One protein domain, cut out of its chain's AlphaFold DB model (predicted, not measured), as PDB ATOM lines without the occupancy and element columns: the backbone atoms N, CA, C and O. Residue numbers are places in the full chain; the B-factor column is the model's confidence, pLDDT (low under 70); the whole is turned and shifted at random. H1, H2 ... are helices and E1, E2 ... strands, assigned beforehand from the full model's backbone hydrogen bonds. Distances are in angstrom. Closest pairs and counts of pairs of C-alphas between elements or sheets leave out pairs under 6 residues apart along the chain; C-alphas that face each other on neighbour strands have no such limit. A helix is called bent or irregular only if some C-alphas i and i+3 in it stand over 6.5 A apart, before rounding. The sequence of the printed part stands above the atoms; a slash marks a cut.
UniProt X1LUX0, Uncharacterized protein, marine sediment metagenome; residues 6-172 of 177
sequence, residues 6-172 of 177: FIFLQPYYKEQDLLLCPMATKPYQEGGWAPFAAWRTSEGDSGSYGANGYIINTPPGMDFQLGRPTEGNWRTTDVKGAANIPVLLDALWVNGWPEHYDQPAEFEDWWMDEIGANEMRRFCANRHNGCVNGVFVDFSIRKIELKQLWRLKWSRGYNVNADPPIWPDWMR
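What this domain is: This is residues 6 to 172 of the 177 residues of an uncharacterized protein of marine sediment metagenome (UniProt X1LUX0). There is little regular structure: long loops gather about a small, twisted antiparallel sheet, order E2 E3 E4 E5, with E2 and E3 nearest the middle and residues 8 to 15 sticking out. The 167 printed residues run H1 H2 E1 E2 E3 H3 E4 E5 H4, mixed, with 45 in named elements. The whole is compact, radius of gyration of the C-alphas 15.3 A, spanning 42 by 41 by 30 A.

How they stand to each other: H1, residues 6 to 12, is irregular, C-alphas 8 and 11 being 7.3 A apart. H2 is residues 16 to 19. E1, residues 37 to 40, pairs with no named strand. E2, residues 49 to 52, and E3, residues 86 to 90, form a hairpin; N 50 and O 89 are 2.8 A apart. H3, residues 119 to 122, only just on the sheet with 5 pairs of C-alphas within 10 A, only grazes it. E4, residues 131 to 136, neighbours E3, N 135 to O 88 2.8 A, and forms a hairpin with E5, residues 141 to 145, N 132 to O 144 2.8 A. H4, residues 146 to 151, only grazes the sheet. Within hydrogen-bond range, H1 has 1 of 3 O i to N i+4 pairs and 3 of 4 O i to N i+3; H4 has 0 of 2 and 3 of 3.

Where its parts are: H1 begins at C-alpha 6, (320.879, 305.334, 407.440); H4 ends at C-alpha 151, (314.798, 283.069, 395.340). E4 measures 15.3 A.

The domain as a whole: The printed part has no cut. Links H2 to E1, E2 to E3 and E3 to H3 are long. No printed residue is under 70 in pLDDT.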
ATOM      1  N   PHE A   6     319.598 304.854 406.931       91.25
ATOM      2  CA  PHE A   6     320.879 305.334 407.440       91.25
ATOM      3  C   PHE A   6     320.708 306.438 408.489       91.25
ATOM      4  O   PHE A   6     321.519 306.520 409.403       91.25
ATOM      5  N   ILE A   7     319.613 307.210 408.454       89.69
ATOM      6  CA  ILE A   7     319.317 308.243 409.462       89.69
ATOM      7  C   ILE A   7     319.185 307.611 410.851       89.69
ATOM      8  O   ILE A   7     319.740 308.118 411.821       89.69
ATOM      9  N   PHE A   8     318.513 306.463 410.952       88.31
ATOM     10  CA  PHE A   8     318.394 305.732 412.216       88.31
ATOM     11  C   PHE A   8     319.707 305.098 412.671       88.31
ATOM     12  O   PHE A   8     319.875 304.807 413.855       88.31
ATOM     13  N   LEU A   9     320.632 304.878 411.737       90.19
ATOM     14  CA  LEU A   9     321.934 304.303 412.024       90.19
ATOM     15  C   LEU A   9     323.000 305.357 412.354       90.19
ATOM     16  O   LEU A   9     324.036 304.981 412.893       90.19
ATOM     17  N   GLN A  10     322.748 306.651 412.111       89.94
ATOM     18  CA  GLN A  10     323.698 307.743 412.376       89.94
ATOM     19  C   GLN A  10     324.338 307.712 413.776       89.94
ATOM     20  O   GLN A  10     325.534 307.971 413.871       89.94
ATOM     21  N   PRO A  11     323.635 307.359 414.874       93.19
ATOM     22  CA  PRO A  11     324.276 307.260 416.190       93.19
ATOM     23  C   PRO A  11     325.357 306.170 416.295       93.19
ATOM     24  O   PRO A  11     326.154 306.190 417.232       93.19
ATOM     25  N   TYR A  12     325.378 305.209 415.368       91.38
ATOM     26  CA  TYR A  12     326.242 304.027 415.396       91.38
ATOM     27  C   TYR A  12     327.452 304.125 414.463       91.38
ATOM     28  O   TYR A  12     328.315 303.249 414.504       91.38
ATOM     29  N   TYR A  13     327.551 305.173 413.643       88.75
ATOM     30  CA  TYR A  13     328.702 305.393 412.774       88.75
ATOM     31  C   TYR A  13     329.094 306.872 412.735       88.75
ATOM     32  O   TYR A  13     328.254 307.760 412.802       88.75
ATOM     33  N   LYS A  14     330.398 307.145 412.639       85.06
ATOM     34  CA  LYS A  14     330.925 308.517 412.505       85.06
ATOM     35  C   LYS A  14     331.271 308.864 411.063       85.06
ATOM     36  O   LYS A  14     331.117 310.006 410.649       85.06
ATOM     37  N   GLU A  15     331.759 307.878 410.325       87.50
ATOM     38  CA  GLU A  15     332.277 308.040 408.972       87.50
ATOM     39  C   GLU A  15     331.197 307.639 407.967       87.50
ATOM     40  O   GLU A  15     330.680 306.522 408.023       87.50
ATOM     41  N   GLN A  16     330.845 308.549 407.056       84.88
ATOM     42  CA  GLN A  16     329.842 308.283 406.017       84.88
ATOM     43  C   GLN A  16     330.310 307.227 405.008       84.88
ATOM     44  O   GLN A  16     329.478 306.550 404.408       84.88
ATOM     45  N   ASP A  17     331.622 307.017 404.890       90.38
ATOM     46  CA  ASP A  17     332.217 306.005 404.013       90.38
ATOM     47  C   ASP A  17     331.781 304.576 404.375       90.38
ATOM     48  O   ASP A  17     331.799 303.695 403.522       90.38
ATOM     49  N   LEU A  18     331.290 304.342 405.602       92.12
ATOM     50  CA  LEU A  18     330.693 303.061 406.000       92.12
ATOM     51  C   LEU A  18     329.399 302.730 405.237       92.12
ATOM     52  O   LEU A  18     329.002 301.567 405.179       92.12
ATOM     53  N   LEU A  19     328.746 303.729 404.640       94.56
ATOM     54  CA  LEU A  19     327.576 303.543 403.776       94.56
ATOM     55  C   LEU A  19     327.966 303.211 402.328       94.56
ATOM     56  O   LEU A  19     327.084 302.976 401.494       94.56
ATOM     57  N   LEU A  20     329.266 303.198 402.024       96.38
ATOM     58  CA  LEU A  20     329.813 302.954 400.700       96.38
ATOM     59  C   LEU A  20     330.546 301.611 400.649       96.38
ATOM     60  O   LEU A  20     331.276 301.191 401.544       96.38
ATOM     61  N   CYS A  21     330.355 300.927 399.537       96.12
ATOM     62  CA  CYS A  21     331.130 299.787 399.117       96.12
ATOM     63  C   CYS A  21     332.435 300.327 398.525       96.12
ATOM     64  O   CYS A  21     332.387 301.251 397.708       96.12
ATOM     65  N   PRO A  22     333.597 299.730 398.838       95.62
ATOM     66  CA  PRO A  22     334.870 300.136 398.242       95.62
ATOM     67  C   PRO A  22     334.888 300.087 396.704       95.62
ATOM     68  O   PRO A  22     335.661 300.801 396.076       95.62
ATOM     69  N   MET A  23     334.024 299.267 396.094       96.25
ATOM     70  CA  MET A  23     333.861 299.183 394.638       96.25
ATOM     71  C   MET A  23     332.916 300.251 394.068       96.25
ATOM     72  O   MET A  23     332.835 300.387 392.852       96.25
ATOM     73  N   ALA A  24     332.170 300.968 394.912       96.44
ATOM     74  CA  ALA A  24     331.134 301.909 394.502       96.44
ATOM     75  C   ALA A  24     331.069 303.130 395.426       96.44
ATOM     76  O   ALA A  24     330.074 303.366 396.108       96.44
ATOM     77  N   THR A  25     332.150 303.908 395.451       96.88
ATOM     78  CA  THR A  25     332.283 305.092 396.313       96.88
ATOM     79  C   THR A  25     331.777 306.379 395.668       96.88
ATOM     80  O   THR A  25     331.490 307.345 396.369       96.88
ATOM     81  N   LYS A  26     331.659 306.416 394.334       96.69
ATOM     82  CA  LYS A  26     331.359 307.640 393.584       96.69
ATOM     83  C   LYS A  26     329.895 307.691 393.142       96.69
ATOM     84  O   LYS A  26     329.479 306.804 392.392       96.69
ATOM     85  N   PRO A  27     329.112 308.712 393.536       95.88
ATOM     86  CA  PRO A  27     327.729 308.832 393.091       95.88
ATOM     87  C   PRO A  27     327.586 309.092 391.592       95.88
ATOM     88  O   PRO A  27     328.471 309.692 390.975       95.88
ATOM     89  N   TYR A  28     326.442 308.722 391.010       93.81
ATOM     90  CA  TYR A  28     326.119 309.029 389.605       93.81
ATOM     91  C   TYR A  28     326.284 310.519 389.265       93.81
ATOM     92  O   TYR A  28     326.856 310.867 388.236       93.81
ATOM     93  N   GLN A  29     325.859 311.408 390.165       94.25
ATOM     94  CA  GLN A  29     325.941 312.867 390.015       94.25
ATOM     95  C   GLN A  29     327.384 313.390 389.960       94.25
ATOM     96  O   GLN A  29     327.616 314.509 389.514       94.25
ATOM     97  N   GLU A  30     328.355 312.585 390.394       95.44
ATOM     98  CA  GLU A  30     329.784 312.895 390.323       95.44
ATOM     99  C   GLU A  30     330.492 312.111 389.206       95.44
ATOM    100  O   GLU A  30     331.719 312.128 389.104       95.44
ATOM    101  N   GLY A  31     329.746 311.414 388.346       94.94
ATOM    102  CA  GLY A  31     330.287 310.600 387.257       94.94
ATOM    103  C   GLY A  31     330.616 309.160 387.655       94.94
ATOM    104  O   GLY A  31     331.451 308.530 387.009       94.94
ATOM    105  N   GLY A  32     330.012 308.640 388.728       95.62
ATOM    106  CA  GLY A  32     329.910 307.195 388.934       95.62
ATOM    107  C   GLY A  32     329.091 306.544 387.815       95.62
ATOM    108  O   GLY A  32     328.199 307.171 387.246       95.62
ATOM    109  N   TRP A  33     329.385 305.286 387.495       94.56
ATOM    110  CA  TRP A  33     328.720 304.537 386.423       94.56
ATOM    111  C   TRP A  33     328.272 303.162 386.925       94.56
ATOM    112  O   TRP A  33     328.944 302.563 387.761       94.56
ATOM    113  N   ALA A  34     327.124 302.669 386.457       94.06
ATOM    114  CA  ALA A  34     326.608 301.362 386.864       94.06
ATOM    115  C   ALA A  34     327.475 300.221 386.290       94.06
ATOM    116  O   ALA A  34     327.925 300.336 385.159       94.06
ATOM    117  N   PRO A  35     327.698 299.118 387.020       95.06
ATOM    118  CA  PRO A  35     327.128 298.830 388.329       95.06
ATOM    119  C   PRO A  35     327.897 299.474 389.493       95.06
ATOM    120  O   PRO A  35     327.458 299.336 390.622       95.06
ATOM    121  N   PHE A  36     329.001 300.192 389.272       97.00
ATOM    122  CA  PHE A  36     329.930 300.703 390.300       97.00
ATOM    123  C   PHE A  36     329.616 302.108 390.848       97.00
ATOM    124  O   PHE A  36     330.448 302.722 391.511       97.00
ATOM    125  N   ALA A  37     328.435 302.657 390.586       96.19
ATOM    126  CA  ALA A  37     328.046 303.967 391.099       96.19
ATOM    127  C   ALA A  37     327.400 303.855 392.480       96.19
ATOM    128  O   ALA A  37     326.628 302.929 392.721       96.19
ATOM    129  N   ALA A  38     327.643 304.832 393.349       97.19
ATOM    130  CA  ALA A  38     326.815 305.079 394.525       97.19
ATOM    131  C   ALA A  38     325.521 305.823 394.133       97.19
ATOM    132  O   ALA A  38     325.460 306.526 393.119       97.19
ATOM    133  N   TRP A  39     324.484 305.711 394.958       95.44
ATOM    134  CA  TRP A  39     323.338 306.614 394.913       95.44
ATOM    135  C   TRP A  39     323.603 307.855 395.770       95.44
ATOM    136  O   TRP A  39     324.442 307.842 396.673       95.44
ATOM    137  N   ARG A  40     322.860 308.931 395.492       94.06
ATOM    138  CA  ARG A  40     322.813 310.145 396.314       94.06
ATOM    139  C   ARG A  40     321.372 310.628 396.445       94.06
ATOM    140  O   ARG A  40     320.667 310.702 395.438       94.06
ATOM    141  N   THR A  41     320.939 310.934 397.667       91.69
ATOM    142  CA  THR A  41     319.607 311.492 397.936       91.69
ATOM    143  C   THR A  41     319.554 312.988 397.623       91.69
ATOM    144  O   THR A  41     320.581 313.643 397.438       91.69
ATOM    145  N   SER A  42     318.346 313.555 397.595       88.88
ATOM    146  CA  SER A  42     318.133 315.003 397.482       88.88
ATOM    147  C   SER A  42     318.763 315.797 398.627       88.88
ATOM    148  O   SER A  42     319.115 316.958 398.441       88.88
ATOM    149  N   GLU A  43     318.923 315.174 399.794       88.81
ATOM    150  CA  GLU A  43     319.523 315.780 400.986       88.81
ATOM    151  C   GLU A  43     321.062 315.780 400.940       88.81
ATOM    152  O   GLU A  43     321.700 316.410 401.780       88.81
ATOM    153  N   GLY A  44     321.664 315.116 399.946       90.31
ATOM    154  CA  GLY A  44     323.114 315.042 399.748       90.31
ATOM    155  C   GLY A  44     323.776 313.790 400.330       90.31
ATOM    156  O   GLY A  44     324.947 313.537 400.036       90.31
ATOM    157  N   ASP A  45     323.039 312.969 401.081       91.75
ATOM    158  CA  ASP A  45     323.543 311.701 401.605       91.75
ATOM    159  C   ASP A  45     323.843 310.730 400.464       91.75
ATOM    160  O   ASP A  45     323.074 310.612 399.509       91.75
ATOM    161  N   SER A  46     324.969 310.031 400.560       95.12
ATOM    162  CA  SER A  46     325.412 309.076 399.545       95.12
ATOM    163  C   SER A  46     325.604 307.697 400.154       95.12
ATOM    164  O   SER A  46     325.967 307.562 401.321       95.12
ATOM    165  N   GLY A  47     325.374 306.666 399.351       96.31
ATOM    166  CA  GLY A  47     325.557 305.292 399.779       96.31
ATOM    167  C   GLY A  47     325.547 304.339 398.600       96.31
ATOM    168  O   GLY A  47     325.178 304.691 397.483       96.31
ATOM    169  N   SER A  48     325.961 303.106 398.840       97.06
ATOM    170  CA  SER A  48     325.924 302.048 397.831       97.06
ATOM    171  C   SER A  48     325.172 300.815 398.325       97.06
ATOM    172  O   SER A  48     325.219 299.770 397.679       97.06
ATOM    173  N   TYR A  49     324.510 300.916 399.476       97.19
ATOM    174  CA  TYR A  49     323.666 299.869 400.034       97.19
ATOM    175  C   TYR A  49     322.205 300.310 400.024       97.19
ATOM    176  O   TYR A  49     321.909 301.498 400.146       97.19
ATOM    177  N   GLY A  50     321.292 299.360 399.873       96.50
ATOM    178  CA  GLY A  50     319.860 299.606 399.791       96.50
ATOM    179  C   GLY A  50     319.093 298.714 400.750       96.50
ATOM    180  O   GLY A  50     319.399 297.528 400.891       96.50
ATOM    181  N   ALA A  51     318.092 299.283 401.416       96.94
ATOM    182  CA  ALA A  51     317.222 298.521 402.301       96.94
ATOM    183  C   ALA A  51     316.123 297.793 401.514       96.94
ATOM    184  O   ALA A  51     315.513 298.360 400.604       96.94
ATOM    185  N   ASN A  52     315.801 296.568 401.921       97.25
ATOM    186  CA  ASN A  52     314.554 295.925 401.526       97.25
ATOM    187  C   ASN A  52     313.377 296.733 402.100       97.25
ATOM    188  O   ASN A  52     313.150 296.741 403.306       97.25
ATOM    189  N   GLY A  53     312.600 297.398 401.246       95.44
ATOM    190  CA  GLY A  53     311.493 298.271 401.640       95.44
ATOM    191  C   GLY A  53     310.361 297.560 402.388       95.44
ATOM    192  O   GLY A  53     309.621 298.201 403.137       95.44
ATOM    193  N   TYR A  54     310.260 296.233 402.268       96.19
ATOM    194  CA  TYR A  54     309.273 295.428 402.989       96.19
ATOM    195  C   TYR A  54     309.628 295.198 404.466       96.19
ATOM    196  O   TYR A  54     308.774 294.745 405.224       96.19
ATOM    197  N   ILE A  55     310.840 295.511 404.942       94.50
ATOM    198  CA  ILE A  55     311.171 295.334 406.375       94.50
ATOM    199  C   ILE A  55     310.527 296.399 407.272       94.50
ATOM    200  O   ILE A  55     310.479 296.240 408.490       94.50
ATOM    201  N   ILE A  56     310.025 297.487 406.682       89.69
ATOM    202  CA  ILE A  56     309.531 298.657 407.408       89.69
ATOM    203  C   ILE A  56     308.313 298.293 408.266       89.69
ATOM    204  O   ILE A  56     307.306 297.768 407.780       89.69
ATOM    205  N   ASN A  57     308.372 298.667 409.544       91.38
ATOM    206  CA  ASN A  57     307.226 298.645 410.441       91.38
ATOM    207  C   ASN A  57     306.416 299.943 410.298       91.38
ATOM    208  O   ASN A  57     306.676 300.923 410.993       91.38
ATOM    209  N   THR A  58     305.472 299.980 409.353       88.81
ATOM    210  CA  THR A  58     304.622 301.166 409.177       88.81
ATOM    211  C   THR A  58     303.634 301.316 410.341       88.81
ATOM    212  O   THR A  58     303.208 300.299 410.898       88.81
ATOM    213  N   PRO A  59     303.238 302.550 410.710       89.25
ATOM    214  CA  PRO A  59     302.249 302.777 411.759       89.25
ATOM    215  C   PRO A  59     300.933 302.019 411.510       89.25
ATOM    216  O   PRO A  59     300.560 301.808 410.351       89.25
ATOM    217  N   PRO A  60     300.195 301.643 412.570       88.88
ATOM    218  CA  PRO A  60     298.856 301.077 412.428       88.88
ATOM    219  C   PRO A  60     297.951 301.968 411.562       88.88
ATOM    220  O   PRO A  60     297.945 303.186 411.727       88.88
ATOM    221  N   GLY A  61     297.197 301.362 410.640       90.12
ATOM    222  CA  GLY A  61     296.298 302.072 409.717       90.12
ATOM    223  C   GLY A  61     296.975 302.726 408.506       90.12
ATOM    224  O   GLY A  61     296.296 303.366 407.709       90.12
ATOM    225  N   MET A  62     298.296 302.589 408.342       92.50
ATOM    226  CA  MET A  62     298.991 303.038 407.134       92.50
ATOM    227  C   MET A  62     299.019 301.930 406.076       92.50
ATOM    228  O   MET A  62     299.918 301.082 406.084       92.50
ATOM    229  N   ASP A  63     298.075 301.980 405.138       93.81
ATOM    230  CA  ASP A  63     297.924 300.977 404.072       93.81
ATOM    231  C   ASP A  63     298.925 301.148 402.921       93.81
ATOM    232  O   ASP A  63     299.243 300.182 402.230       93.81
ATOM    233  N   PHE A  64     299.477 302.355 402.746       92.00
ATOM    234  CA  PHE A  64     300.443 302.669 401.692       92.00
ATOM    235  C   PHE A  64     301.672 303.409 402.227       92.00
ATOM    236  O   PHE A  64     301.561 304.325 403.040       92.00
ATOM    237  N   GLN A  65     302.848 303.059 401.706       87.62
ATOM    238  CA  GLN A  65     304.126 303.722 401.956       87.62
ATOM    239  C   GLN A  65     304.828 303.959 400.616       87.62
ATOM    240  O   GLN A  65     305.092 303.015 399.882       87.62
ATOM    241  N   LEU A  66     305.125 305.222 400.285       86.25
ATOM    242  CA  LEU A  66     305.699 305.622 398.982       86.25
ATOM    243  C   LEU A  66     304.933 305.057 397.768       86.25
ATOM    244  O   LEU A  66     305.531 304.633 396.786       86.25
ATOM    245  N   GLY A  67     303.600 305.009 397.851       87.75
ATOM    246  CA  GLY A  67     302.756 304.451 396.788       87.75
ATOM    247  C   GLY A  67     302.737 302.919 396.716       87.75
ATOM    248  O   GLY A  67     302.076 302.372 395.840       87.75
ATOM    249  N   ARG A  68     303.410 302.213 397.636       89.88
ATOM    250  CA  ARG A  68     303.388 300.746 397.735       89.88
ATOM    251  C   ARG A  68     302.460 300.271 398.858       89.88
ATOM    252  O   ARG A  68     302.509 300.863 399.939       89.88
ATOM    253  N   PRO A  69     301.656 299.210 398.655       92.81
ATOM    254  CA  PRO A  69     300.878 298.593 399.728       92.81
ATOM    255  C   PRO A  69     301.772 298.072 400.860       92.81
ATOM    256  O   PRO A  69     302.833 297.505 400.613       92.81
ATOM    257  N   THR A  70     301.332 298.217 402.110       94.94
ATOM    258  CA  THR A  70     302.102 297.790 403.295       94.94
ATOM    259  C   THR A  70     301.728 296.391 403.797       94.94
ATOM    260  O   THR A  70     302.276 295.923 404.802       94.94
ATOM    261  N   GLU A  71     300.806 295.702 403.115       94.69
ATOM    262  CA  GLU A  71     300.364 294.339 403.445       94.69
ATOM    263  C   GLU A  71     301.525 293.331 403.392       94.69
ATOM    264  O   GLU A  71     301.645 292.451 404.247       94.69
ATOM    265  N   GLY A  72     302.436 293.506 402.430       94.94
ATOM    266  CA  GLY A  72     303.609 292.650 402.252       94.94
ATOM    267  C   GLY A  72     304.718 292.847 403.292       94.94
ATOM    268  O   GLY A  72     305.671 292.064 403.299       94.94
ATOM    269  N   ASN A  73     304.621 293.863 404.160       96.31
ATOM    270  CA  ASN A  73     305.703 294.223 405.071       96.31
ATOM    271  C   ASN A  73     305.899 293.203 406.200       96.31
ATOM    272  O   ASN A  73     304.946 292.710 406.806       96.31
ATOM    273  N   TRP A  74     307.155 292.951 406.563       96.00
ATOM    274  CA  TRP A  74     307.545 292.061 407.654       96.00
ATOM    275  C   TRP A  74     307.216 292.621 409.030       96.00
ATOM    276  O   TRP A  74     306.672 291.880 409.849       96.00
ATOM    277  N   ARG A  75     307.486 293.914 409.261       93.44
ATOM    278  CA  ARG A  75     307.203 294.684 410.494       93.44
ATOM    279  C   ARG A  75     307.934 294.235 411.769       93.44
ATOM    280  O   ARG A  75     308.005 295.007 412.716       93.44
ATOM    281  N   THR A  76     308.465 293.018 411.805       94.44
ATOM    282  CA  THR A  76     309.209 292.436 412.927       94.44
ATOM    283  C   THR A  76     310.293 291.500 412.403       94.44
ATOM    284  O   THR A  76     310.174 290.970 411.295       94.44
ATOM    285  N   THR A  77     311.344 291.301 413.195       95.00
ATOM    286  CA  THR A  77     312.413 290.335 412.917       95.00
ATOM    287  C   THR A  77     312.093 288.928 413.425       95.00
ATOM    288  O   THR A  77     312.708 287.964 412.977       95.00
ATOM    289  N   ASP A  78     311.107 288.782 414.314       96.06
ATOM    290  CA  ASP A  78     310.656 287.484 414.826       96.06
ATOM    291  C   ASP A  78     309.731 286.792 413.815       96.06
ATOM    292  O   ASP A  78     308.501 286.838 413.901       96.06
ATOM    293  N   VAL A  79     310.340 286.234 412.767       96.06
ATOM    294  CA  VAL A  79     309.635 285.613 411.644       96.06
ATOM    295  C   VAL A  79     310.292 284.304 411.228       96.06
ATOM    296  O   VAL A  79     311.515 284.154 411.177       96.06
ATOM    297  N   LYS A  80     309.460 283.326 410.866       96.12
ATOM    298  CA  LYS A  80     309.938 282.041 410.354       96.12
ATOM    299  C   LYS A  80     310.687 282.245 409.035       96.12
ATOM    300  O   LYS A  80     310.168 282.870 408.114       96.12
ATOM    301  N   GLY A  81     311.873 281.649 408.925       96.88
ATOM    302  CA  GLY A  81     312.698 281.749 407.718       96.88
ATOM    303  C   GLY A  81     313.503 283.047 407.616       96.88
ATOM    304  O   GLY A  81     313.918 283.393 406.514       96.88
ATOM    305  N   ALA A  82     313.747 283.732 408.741       97.69
ATOM    306  CA  ALA A  82     314.551 284.955 408.845       97.69
ATOM    307  C   ALA A  82     315.867 284.921 408.041       97.69
ATOM    308  O   ALA A  82     316.196 285.887 407.355       97.69
ATOM    309  N   ALA A  83     316.553 283.774 408.020       97.50
ATOM    310  CA  ALA A  83     317.782 283.553 407.255       97.50
ATOM    311  C   ALA A  83     317.639 283.702 405.725       97.50
ATOM    312  O   ALA A  83     318.647 283.760 405.025       97.50
ATOM    313  N   ASN A  84     316.417 283.728 405.176       97.81
ATOM    314  CA  ASN A  84     316.141 283.898 403.742       97.81
ATOM    315  C   ASN A  84     315.441 285.228 403.405       97.81
ATOM    316  O   ASN A  84     315.023 285.428 402.263       97.81
ATOM    317  N   ILE A  85     315.290 286.118 404.389       98.56
ATOM    318  CA  ILE A  85     314.651 287.425 404.225       98.56
ATOM    319  C   ILE A  85     315.738 288.511 404.222       98.56
ATOM    320  O   ILE A  85     316.373 288.720 405.258       98.56
ATOM    321  N   PRO A  86     315.975 289.195 403.090       98.31
ATOM    322  CA  PRO A  86     316.982 290.246 402.993       98.31
ATOM    323  C   PRO A  86     316.575 291.508 403.768       98.31
ATOM    324  O   PRO A  86     315.397 291.863 403.815       98.31
ATOM    325  N   VAL A  87     317.560 292.210 404.332       97.50
ATOM    326  CA  VAL A  87     317.404 293.470 405.081       97.50
ATOM    327  C   VAL A  87     318.116 294.623 404.377       97.50
ATOM    328  O   VAL A  87     317.479 295.618 404.041       97.50
ATOM    329  N   LEU A  88     319.421 294.488 404.146       97.38
ATOM    330  CA  LEU A  88     320.290 295.519 403.573       97.38
ATOM    331  C   LEU A  88     321.299 294.837 402.648       97.38
ATOM    332  O   LEU A  88     321.891 293.833 403.042       97.38
ATOM    333  N   LEU A  89     321.460 295.340 401.427       98.06
ATOM    334  CA  LEU A  89     322.268 294.710 400.377       98.06
ATOM    335  C   LEU A  89     323.020 295.760 399.570       98.06
ATOM    336  O   LEU A  89     322.660 296.934 399.619       98.06
ATOM    337  N   ASP A  90     324.000 295.336 398.772       97.25
ATOM    338  CA  ASP A  90     324.518 296.174 397.688       97.25
ATOM    339  C   ASP A  90     323.363 296.654 396.799       97.25
ATOM    340  O   ASP A  90     322.516 295.861 396.381       97.25
ATOM    341  N   ALA A  91     323.320 297.956 396.517       96.44
ATOM    342  CA  ALA A  91     322.265 298.527 395.695       96.44
ATOM    343  C   ALA A  91     322.688 299.774 394.911       96.44
ATOM    344  O   ALA A  91     323.536 300.564 395.341       96.44
ATOM    345  N   LEU A  92     322.035 299.972 393.768       95.88
ATOM    346  CA  LEU A  92     322.078 301.182 392.945       95.88
ATOM    347  C   LEU A  92     321.155 302.290 393.479       95.88
ATOM    348  O   LEU A  92     321.207 303.405 392.975       95.88
ATOM    349  N   TRP A  93     320.321 302.004 394.489       94.94
ATOM    350  CA  TRP A  93     319.395 302.964 395.103       94.94
ATOM    351  C   TRP A  93     319.224 302.730 396.612       94.94
ATOM    352  O   TRP A  93     319.537 301.654 397.121       94.94
ATOM    353  N   VAL A  94     318.704 303.732 397.332       94.38
ATOM    354  CA  VAL A  94     318.612 303.748 398.810       94.38
ATOM    355  C   VAL A  94     317.742 302.633 399.400       94.38
ATOM    356  O   VAL A  94     317.939 302.208 400.542       94.38
ATOM    357  N   ASN A  95     316.767 302.150 398.637       94.44
ATOM    358  CA  ASN A  95     315.890 301.041 398.981       94.44
ATOM    359  C   ASN A  95     315.205 300.487 397.728       94.44
ATOM    360  O   ASN A  95     315.329 301.033 396.632       94.44
ATOM    361  N   GLY A  96     314.419 299.432 397.904       95.44
ATOM    362  CA  GLY A  96     313.495 298.983 396.875       95.44
ATOM    363  C   GLY A  96     312.481 297.978 397.390       95.44
ATOM    364  O   GLY A  96     312.636 297.419 398.475       95.44
ATOM    365  N   TRP A  97     311.462 297.738 396.579       96.81
ATOM    366  CA  TRP A  97     310.388 296.776 396.800       96.81
ATOM    367  C   TRP A  97     310.378 295.744 395.668       96.81
ATOM    368  O   TRP A  97     309.500 295.817 394.799       96.81
ATOM    369  N   PRO A  98     311.356 294.814 395.640       97.06
ATOM    370  CA  PRO A  98     311.436 293.822 394.585       97.06
ATOM    371  C   PRO A  98     310.247 292.880 394.607       97.06
ATOM    372  O   PRO A  98     309.811 292.427 395.669       97.06
ATOM    373  N   GLU A  99     309.796 292.520 393.418       97.38
ATOM    374  CA  GLU A  99     308.768 291.517 393.201       97.38
ATOM    375  C   GLU A  99     309.333 290.286 392.497       97.38
ATOM    376  O   GLU A  99     310.397 290.301 391.882       97.38
ATOM    377  N   HIS A 100     308.630 289.167 392.639       97.56
ATOM    378  CA  HIS A 100     309.054 287.878 392.083       97.56
ATOM    379  C   HIS A 100     308.987 287.838 390.554       97.56
ATOM    380  O   HIS A 100     309.669 287.030 389.935       97.56
ATOM    381  N   TYR A 101     308.201 288.734 389.956       96.75
ATOM    382  CA  TYR A 101     308.061 288.899 388.510       96.75
ATOM    383  C   TYR A 101     308.943 290.014 387.924       96.75
ATOM    384  O   TYR A 101     308.897 290.245 386.713       96.75
ATOM    385  N   ASP A 102     309.733 290.712 388.749       97.81
ATOM    386  CA  ASP A 102     310.640 291.755 388.268       97.81
ATOM    387  C   ASP A 102     311.633 291.181 387.252       97.81
ATOM    388  O   ASP A 102     312.212 290.115 387.461       97.81
ATOM    389  N   GLN A 103     311.870 291.907 386.162       97.44
ATOM    390  CA  GLN A 103     312.873 291.532 385.173       97.44
ATOM    391  C   GLN A 103     314.240 292.125 385.537       97.44
ATOM    392  O   GLN A 103     314.313 293.270 386.001       97.44
ATOM    393  N   PRO A 104     315.346 291.402 385.291       97.06
ATOM    394  CA  PRO A 104     316.686 291.971 385.392       97.06
ATOM    395  C   PRO A 104     316.859 293.144 384.418       97.06
ATOM    396  O   PRO A 104     316.053 293.362 383.510       97.06
ATOM    397  N   ALA A 105     317.922 293.914 384.623       96.00
ATOM    398  CA  ALA A 105     318.306 294.969 383.702       96.00
ATOM    399  C   ALA A 105     318.739 294.379 382.356       96.00
ATOM    400  O   ALA A 105     319.453 293.381 382.331       96.00
ATOM    401  N   GLU A 106     318.351 295.006 381.245       95.56
ATOM    402  CA  GLU A 106     318.683 294.519 379.897       95.56
ATOM    403  C   GLU A 106     320.201 294.473 379.649       95.56
ATOM    404  O   GLU A 106     320.714 293.529 379.046       95.56
ATOM    405  N   PHE A 107     320.926 295.442 380.214       95.50
ATOM    406  CA  PHE A 107     322.380 295.573 380.136       95.50
ATOM    407  C   PHE A 107     322.984 295.679 381.542       95.50
ATOM    408  O   PHE A 107     322.317 296.092 382.490       95.50
ATOM    409  N   GLU A 108     324.249 295.284 381.687       95.00
ATOM    410  CA  GLU A 108     324.942 295.246 382.984       95.00
ATOM    411  C   GLU A 108     325.174 296.646 383.582       95.00
ATOM    412  O   GLU A 108     325.170 296.818 384.800       95.00
ATOM    413  N   ASP A 109     325.337 297.651 382.725       92.56
ATOM    414  CA  ASP A 109     325.559 299.060 383.054       92.56
ATOM    415  C   ASP A 109     324.258 299.881 383.102       92.56
ATOM    416  O   ASP A 109     324.262 301.114 383.018       92.56
ATOM    417  N   TRP A 110     323.123 299.206 383.283       90.44
ATOM    418  CA  TRP A 110     321.838 299.864 383.458       90.44
ATOM    419  C   TRP A 110     321.823 300.736 384.717       90.44
ATOM    420  O   TRP A 110     322.042 300.269 385.836       90.44
ATOM    421  N   TRP A 111     321.519 302.017 384.534       83.56
ATOM    422  CA  TRP A 111     321.541 303.027 385.595       83.56
ATOM    423  C   TRP A 111     320.170 303.657 385.866       83.56
ATOM    424  O   TRP A 111     320.022 304.397 386.836       83.56
ATOM    425  N   MET A 112     319.174 303.398 385.014       84.94
ATOM    426  CA  MET A 112     317.865 304.039 385.118       84.94
ATOM    427  C   MET A 112     317.018 303.391 386.213       84.94
ATOM    428  O   MET A 112     316.790 302.181 386.200       84.94
ATOM    429  N   ASP A 113     316.521 304.211 387.137       87.81
ATOM    430  CA  ASP A 113     315.553 303.766 388.133       87.81
ATOM    431  C   ASP A 113     314.135 303.705 387.548       87.81
ATOM    432  O   ASP A 113     313.691 304.621 386.855       87.81
ATOM    433  N   GLU A 114     313.413 302.635 387.870       89.56
ATOM    434  CA  GLU A 114     312.025 302.399 387.472       89.56
ATOM    435  C   GLU A 114     311.153 302.330 388.732       89.56
ATOM    436  O   GLU A 114     310.839 301.270 389.267       89.56
ATOM    437  N   ILE A 115     310.767 303.489 389.267       89.06
ATOM    438  CA  ILE A 115     309.936 303.538 390.477       89.06
ATOM    439  C   ILE A 115     308.627 302.779 390.228       89.06
ATOM    440  O   ILE A 115     307.870 303.114 389.319       89.06
ATOM    441  N   GLY A 116     308.331 301.783 391.064       89.81
ATOM    442  CA  GLY A 116     307.109 300.988 390.914       89.81
ATOM    443  C   GLY A 116     307.240 299.736 390.041       89.81
ATOM    444  O   GLY A 116     306.310 298.934 390.044       89.81
ATOM    445  N   ALA A 117     308.356 299.534 389.336       93.19
ATOM    446  CA  ALA A 117     308.533 298.423 388.400       93.19
ATOM    447  C   ALA A 117     309.978 297.906 388.389       93.19
ATOM    448  O   ALA A 117     310.918 298.686 388.430       93.19
ATOM    449  N   ASN A 118     310.178 296.589 388.300       96.50
ATOM    450  CA  ASN A 118     311.515 295.997 388.182       96.50
ATOM    451  C   ASN A 118     312.489 296.436 389.296       96.50
ATOM    452  O   ASN A 118     313.692 296.576 389.064       96.50
ATOM    453  N   GLU A 119     312.003 296.650 390.523       96.38
ATOM    454  CA  GLU A 119     312.838 297.191 391.603       96.38
ATOM    455  C   GLU A 119     313.913 296.204 392.083       96.38
ATOM    456  O   GLU A 119     314.889 296.623 392.708       96.38
ATOM    457  N   MET A 120     313.829 294.922 391.706       97.88
ATOM    458  CA  MET A 120     314.949 293.978 391.803       97.88
ATOM    459  C   MET A 120     316.229 294.493 391.126       97.88
ATOM    460  O   MET A 120     317.330 294.219 391.605       97.88
ATOM    461  N   ARG A 121     316.118 295.283 390.047       97.06
ATOM    462  CA  ARG A 121     317.272 295.868 389.339       97.06
ATOM    463  C   ARG A 121     318.124 296.756 390.234       97.06
ATOM    464  O   ARG A 121     319.334 296.816 390.045       97.06
ATOM    465  N   ARG A 122     317.523 297.377 391.255       96.69
ATOM    466  CA  ARG A 122     318.259 298.172 392.244       96.69
ATOM    467  C   ARG A 122     319.251 297.322 393.029       96.69
ATOM    468  O   ARG A 122     320.285 297.847 393.410       96.69
ATOM    469  N   PHE A 123     318.959 296.041 393.250       97.75
ATOM    470  CA  PHE A 123     319.797 295.113 394.020       97.75
ATOM    471  C   PHE A 123     320.626 294.174 393.135       97.75
ATOM    472  O   PHE A 123     321.644 293.647 393.573       97.75
ATOM    473  N   CYS A 124     320.226 293.961 391.879       97.44
ATOM    474  CA  CYS A 124     320.937 293.118 390.918       97.44
ATOM    475  C   CYS A 124     322.127 293.855 390.265       97.44
ATOM    476  O   CYS A 124     322.230 293.939 389.042       97.44
ATOM    477  N   ALA A 125     323.038 294.387 391.084       94.94
ATOM    478  CA  ALA A 125     324.218 295.125 390.635       94.94
ATOM    479  C   ALA A 125     325.467 294.229 390.635       94.94
ATOM    480  O   ALA A 125     325.913 293.771 391.687       94.94
ATOM    481  N   ASN A 126     326.082 294.009 389.468       96.31
ATOM    482  CA  ASN A 126     327.269 293.158 389.348       96.31
ATOM    483  C   ASN A 126     328.577 293.842 389.814       96.31
ATOM    484  O   ASN A 126     329.530 293.984 389.054       96.31
ATOM    485  N   ARG A 127     328.646 294.269 391.080       92.94
ATOM    486  CA  ARG A 127     329.844 294.916 391.656       92.94
ATOM    487  C   ARG A 127     330.905 293.925 392.132       92.94
ATOM    488  O   ARG A 127     332.075 294.284 392.255       92.94
ATOM    489  N   HIS A 128     330.497 292.685 392.408       96.25
ATOM    490  CA  HIS A 128     331.337 291.663 393.037       96.25
ATOM    491  C   HIS A 128     331.410 290.361 392.227       96.25
ATOM    492  O   HIS A 128     331.399 289.274 392.795       96.25
ATOM    493  N   ASN A 129     331.526 290.448 390.896       94.62
ATOM    494  CA  ASN A 129     331.778 289.295 390.013       94.62
ATOM    495  C   ASN A 129     330.728 288.167 390.122       94.62
ATOM    496  O   ASN A 129     331.052 287.004 390.362       94.62
ATOM    497  N   GLY A 130     329.460 288.507 389.912       96.69
ATOM    498  CA  GLY A 130     328.327 287.582 389.866       96.69
ATOM    499  C   GLY A 130     327.575 287.447 391.186       96.69
ATOM    500  O   GLY A 130     326.695 286.592 391.303       96.69
ATOM    501  N   CYS A 131     327.882 288.285 392.175       97.25
ATOM    502  CA  CYS A 131     327.180 288.310 393.449       97.25
ATOM    503  C   CYS A 131     327.046 289.716 394.037       97.25
ATOM    504  O   CYS A 131     327.728 290.650 393.619       97.25
ATOM    505  N   VAL A 132     326.197 289.804 395.056       97.56
ATOM    506  CA  VAL A 132     326.101 290.899 396.023       97.56
ATOM    507  C   VAL A 132     326.239 290.343 397.436       97.56
ATOM    508  O   VAL A 132     326.097 289.138 397.657       97.56
ATOM    509  N   ASN A 133     326.513 291.205 398.404       96.88
ATOM    510  CA  ASN A 133     326.468 290.869 399.820       96.88
ATOM    511  C   ASN A 133     325.177 291.400 400.439       96.88
ATOM    512  O   ASN A 133     324.663 292.445 400.039       96.88
ATOM    513  N   GLY A 134     324.651 290.671 401.421       97.44
ATOM    514  CA  GLY A 134     323.429 291.057 402.108       97.44
ATOM    515  C   GLY A 134     323.387 290.638 403.568       97.44
ATOM    516  O   GLY A 134     323.878 289.568 403.934       97.44
ATOM    517  N   VAL A 135     322.761 291.489 404.376       97.94
ATOM    518  CA  VAL A 135     322.322 291.206 405.744       97.94
ATOM    519  C   VAL A 135     320.905 290.644 405.691       97.94
ATOM    520  O   VAL A 135     320.067 291.146 404.938       97.94
ATOM    521  N   PHE A 136     320.633 289.625 406.498       98.62
ATOM    522  CA  PHE A 136     319.331 288.967 406.595       98.62
ATOM    523  C   PHE A 136     318.639 289.281 407.925       98.62
ATOM    524  O   PHE A 136     319.237 289.859 408.830       98.62
ATOM    525  N   VAL A 137     317.359 288.926 408.053       98.12
ATOM    526  CA  VAL A 137     316.564 289.207 409.265       98.12
ATOM    527  C   VAL A 137     317.095 288.480 410.507       98.12
ATOM    528  O   VAL A 137     316.914 288.964 411.619       98.12
ATOM    529  N   ASP A 138     317.796 287.358 410.334       97.50
ATOM    530  CA  ASP A 138     318.519 286.677 411.418       97.50
ATOM    531  C   ASP A 138     319.879 287.327 411.744       97.50
ATOM    532  O   ASP A 138     320.656 286.784 412.527       97.50
ATOM    533  N   PHE A 139     320.167 288.477 411.129       96.38
ATOM    534  CA  PHE A 139     321.415 289.236 411.204       96.38
ATOM    535  C   PHE A 139     322.651 288.496 410.683       96.38
ATOM    536  O   PHE A 139     323.777 288.962 410.871       96.38
ATOM    537  N   SER A 140     322.466 287.379 409.975       97.88
ATOM    538  CA  SER A 140     323.550 286.758 409.225       97.88
ATOM    539  C   SER A 140     323.934 287.620 408.018       97.88
ATOM    540  O   SER A 140     323.107 288.325 407.432       97.88
ATOM    541  N   ILE A 141     325.212 287.552 407.641       97.38
ATOM    542  CA  ILE A 141     325.746 288.175 406.427       97.38
ATOM    543  C   ILE A 141     326.055 287.065 405.437       97.38
ATOM    544  O   ILE A 141     326.721 286.085 405.782       97.38
ATOM    545  N   ARG A 142     325.577 287.205 404.201       96.31
ATOM    546  CA  ARG A 142     325.791 286.202 403.158       96.31
ATOM    547  C   ARG A 142     326.145 286.859 401.835       96.31
ATOM    548  O   ARG A 142     325.586 287.888 401.461       96.31
ATOM    549  N   LYS A 143     327.014 286.179 401.095       97.31
ATOM    550  CA  LYS A 143     327.137 286.354 399.651       97.31
ATOM    551  C   LYS A 143     325.896 285.757 398.979       97.31
ATOM    552  O   LYS A 143     325.487 284.643 399.310       97.31
ATOM    553  N   ILE A 144     325.331 286.492 398.032       98.38
ATOM    554  CA  ILE A 144     324.126 286.151 397.275       98.38
ATOM    555  C   ILE A 144     324.481 286.234 395.794       98.38
ATOM    556  O   ILE A 144     324.896 287.285 395.313       98.38
ATOM    557  N   GLU A 145     324.348 285.137 395.056       98.25
ATOM    558  CA  GLU A 145     324.564 285.173 393.604       98.25
ATOM    559  C   GLU A 145     323.451 285.978 392.916       98.25
ATOM    560  O   GLU A 145     322.314 285.975 393.379       98.25
ATOM    561  N   LEU A 146     323.744 286.672 391.811       98.12
ATOM    562  CA  LEU A 146     322.786 287.630 391.229       98.12
ATOM    563  C   LEU A 146     321.427 286.992 390.908       98.12
ATOM    564  O   LEU A 146     320.390 287.520 391.293       98.12
ATOM    565  N   LYS A 147     321.416 285.810 390.283       98.50
ATOM    566  CA  LYS A 147     320.166 285.095 389.970       98.50
ATOM    567  C   LYS A 147     319.452 284.556 391.218       98.50
ATOM    568  O   LYS A 147     318.236 284.391 391.203       98.50
ATOM    569  N   GLN A 148     320.172 284.352 392.324       98.38
ATOM    570  CA  GLN A 148     319.590 283.931 393.603       98.38
ATOM    571  C   GLN A 148     318.688 285.009 394.218       98.38
ATOM    572  O   GLN A 148     317.833 284.672 395.034       98.38
ATOM    573  N   LEU A 149     318.830 286.283 393.832       98.56
ATOM    574  CA  LEU A 149     317.996 287.372 394.350       98.56
ATOM    575  C   LEU A 149     316.491 287.095 394.169       98.56
ATOM    576  O   LEU A 149     315.710 287.388 395.073       98.56
ATOM    577  N   TRP A 150     316.096 286.427 393.080       98.56
ATOM    578  CA  TRP A 150     314.711 286.005 392.808       98.56
ATOM    579  C   TRP A 150     314.226 284.819 393.658       98.56
ATOM    580  O   TRP A 150     313.043 284.491 393.658       98.56
ATOM    581  N   ARG A 151     315.119 284.169 394.412       98.25
ATOM    582  CA  ARG A 151     314.798 283.069 395.340       98.25
ATOM    583  C   ARG A 151     314.778 283.500 396.808       98.25
ATOM    584  O   ARG A 151     314.529 282.679 397.696       98.25
ATOM    585  N   LEU A 152     315.036 284.776 397.087       98.44
ATOM    586  CA  LEU A 152     314.942 285.336 398.432       98.44
ATOM    587  C   LEU A 152     313.508 285.761 398.751       98.44
ATOM    588  O   LEU A 152     312.738 286.152 397.877       98.44
ATOM    589  N   LYS A 153     313.131 285.698 400.028       98.44
ATOM    590  CA  LYS A 153     311.781 286.044 400.479       98.44
ATOM    591  C   LYS A 153     311.714 287.539 400.829       98.44
ATOM    592  O   LYS A 153     311.758 287.902 402.000       98.44
ATOM    593  N   TRP A 154     311.620 288.407 399.819       98.38
ATOM    594  CA  TRP A 154     311.642 289.871 400.005       98.38
ATOM    595  C   TRP A 154     310.459 290.400 400.823       98.38
ATOM    596  O   TRP A 154     310.661 291.177 401.752       98.38
ATOM    597  N   SER A 155     309.248 289.920 400.545       97.69
ATOM    598  CA  SER A 155     308.001 290.292 401.227       97.69
ATOM    599  C   SER A 155     307.251 289.057 401.737       97.69
ATOM    600  O   SER A 155     307.539 287.926 401.327       97.69
ATOM    601  N   ARG A 156     306.239 289.243 402.594       96.81
ATOM    602  CA  ARG A 156     305.387 288.140 403.091       96.81
ATOM    603  C   ARG A 156     304.704 287.367 401.953       96.81
ATOM    604  O   ARG A 156     304.637 286.136 402.001       96.81
ATOM    605  N   GLY A 157     304.275 288.069 400.902       96.25
ATOM    606  CA  GLY A 157     303.609 287.503 399.721       96.25
ATOM    607  C   GLY A 157     304.546 286.989 398.622       96.25
ATOM    608  O   GLY A 157     304.084 286.344 397.691       96.25
ATOM    609  N   TYR A 158     305.859 287.219 398.731       98.12
ATOM    610  CA  TYR A 158     306.806 286.929 397.651       98.12
ATOM    611  C   TYR A 158     306.836 285.440 397.269       98.12
ATOM    612  O   TYR A 158     307.086 284.586 398.130       98.12
ATOM    613  N   ASN A 159     306.610 285.112 395.995       98.06
ATOM    614  CA  ASN A 159     306.660 283.734 395.510       98.06
ATOM    615  C   ASN A 159     308.090 283.342 395.107       98.06
ATOM    616  O   ASN A 159     308.521 283.595 393.989       98.06
ATOM    617  N   VAL A 160     308.815 282.673 396.008       97.81
ATOM    618  CA  VAL A 160     310.198 282.215 395.753       97.81
ATOM    619  C   VAL A 160     310.294 281.098 394.704       97.81
ATOM    620  O   VAL A 160     311.370 280.860 394.157       97.81
ATOM    621  N   ASN A 161     309.174 280.435 394.406       97.50
ATOM    622  CA  ASN A 161     309.069 279.353 393.426       97.50
ATOM    623  C   ASN A 161     308.478 279.830 392.090       97.50
ATOM    624  O   ASN A 161     308.098 278.996 391.275       97.50
ATOM    625  N   ALA A 162     308.337 281.144 391.881       97.25
ATOM    626  CA  ALA A 162     307.916 281.683 390.593       97.25
ATOM    627  C   ALA A 162     308.889 281.260 389.481       97.25
ATOM    628  O   ALA A 162     310.062 280.982 389.750       97.25
ATOM    629  N   ASP A 163     308.424 281.231 388.236       96.50
ATOM    630  CA  ASP A 163     309.327 281.007 387.111       96.50
ATOM    631  C   ASP A 163     310.424 282.086 387.099       96.50
ATOM    632  O   ASP A 163     310.144 283.251 387.406       96.50
ATOM    633  N   PRO A 164     311.686 281.718 386.809       94.69
ATOM    634  CA  PRO A 164     312.750 282.703 386.721       94.69
ATOM    635  C   PRO A 164     312.443 283.714 385.603       94.69
ATOM    636  O   PRO A 164     311.799 283.358 384.609       94.69
ATOM    637  N   PRO A 165     312.919 284.964 385.724       96.00
ATOM    638  CA  PRO A 165     312.782 285.937 384.651       96.00
ATOM    639  C   PRO A 165     313.573 285.496 383.413       96.00
ATOM    640  O   PRO A 165     314.423 284.599 383.458       96.00
ATOM    641  N   ILE A 166     313.337 286.175 382.294       94.94
ATOM    642  CA  ILE A 166     314.125 285.946 381.086       94.94
ATOM    643  C   ILE A 166     315.506 286.568 381.303       94.94
ATOM    644  O   ILE A 166     315.641 287.785 381.421       94.94
ATOM    645  N   TRP A 167     316.541 285.730 381.370       97.75
ATOM    646  CA  TRP A 167     317.898 286.212 381.610       97.75
ATOM    647  C   TRP A 167     318.473 286.926 380.374       97.75
ATOM    648  O   TRP A 167     318.554 286.308 379.306       97.75
ATOM    649  N   PRO A 168     318.935 288.181 380.509       97.56
ATOM    650  CA  PRO A 168     319.630 288.905 379.454       97.56
ATOM    651  C   PRO A 168     321.016 288.299 379.225       97.56
ATOM    652  O   PRO A 168     321.557 287.578 380.074       97.56
ATOM    653  N   ASP A 169     321.621 288.616 378.082       97.75
ATOM    654  CA  ASP A 169     322.868 287.984 377.637       97.75
ATOM    655  C   ASP A 169     324.006 288.115 378.658       97.75
ATOM    656  O   ASP A 169     324.712 287.138 378.925       97.75
ATOM    657  N   TRP A 170     324.126 289.273 379.316       96.94
ATOM    658  CA  TRP A 170     325.165 289.519 380.319       96.94
ATOM    659  C   TRP A 170     325.037 288.620 381.564       96.94
ATOM    660  O   TRP A 170     326.040 288.337 382.229       96.94
ATOM    661  N   MET A 171     323.835 288.098 381.845       98.06
ATOM    662  CA  MET A 171     323.571 287.199 382.971       98.06
ATOM    663  C   MET A 171     323.666 285.712 382.627       98.06
ATOM    664  O   MET A 171     323.690 284.888 383.543       98.06
ATOM    665  N   ARG A 172     323.738 285.323 381.344       95.88
ATOM    666  CA  ARG A 172     323.727 283.900 380.938       95.88
ATOM    667  C   ARG A 172     324.841 283.073 381.575       95.88
ATOM    668  O   ARG A 172     324.635 281.903 381.864       95.88
TER     669      ARG A 172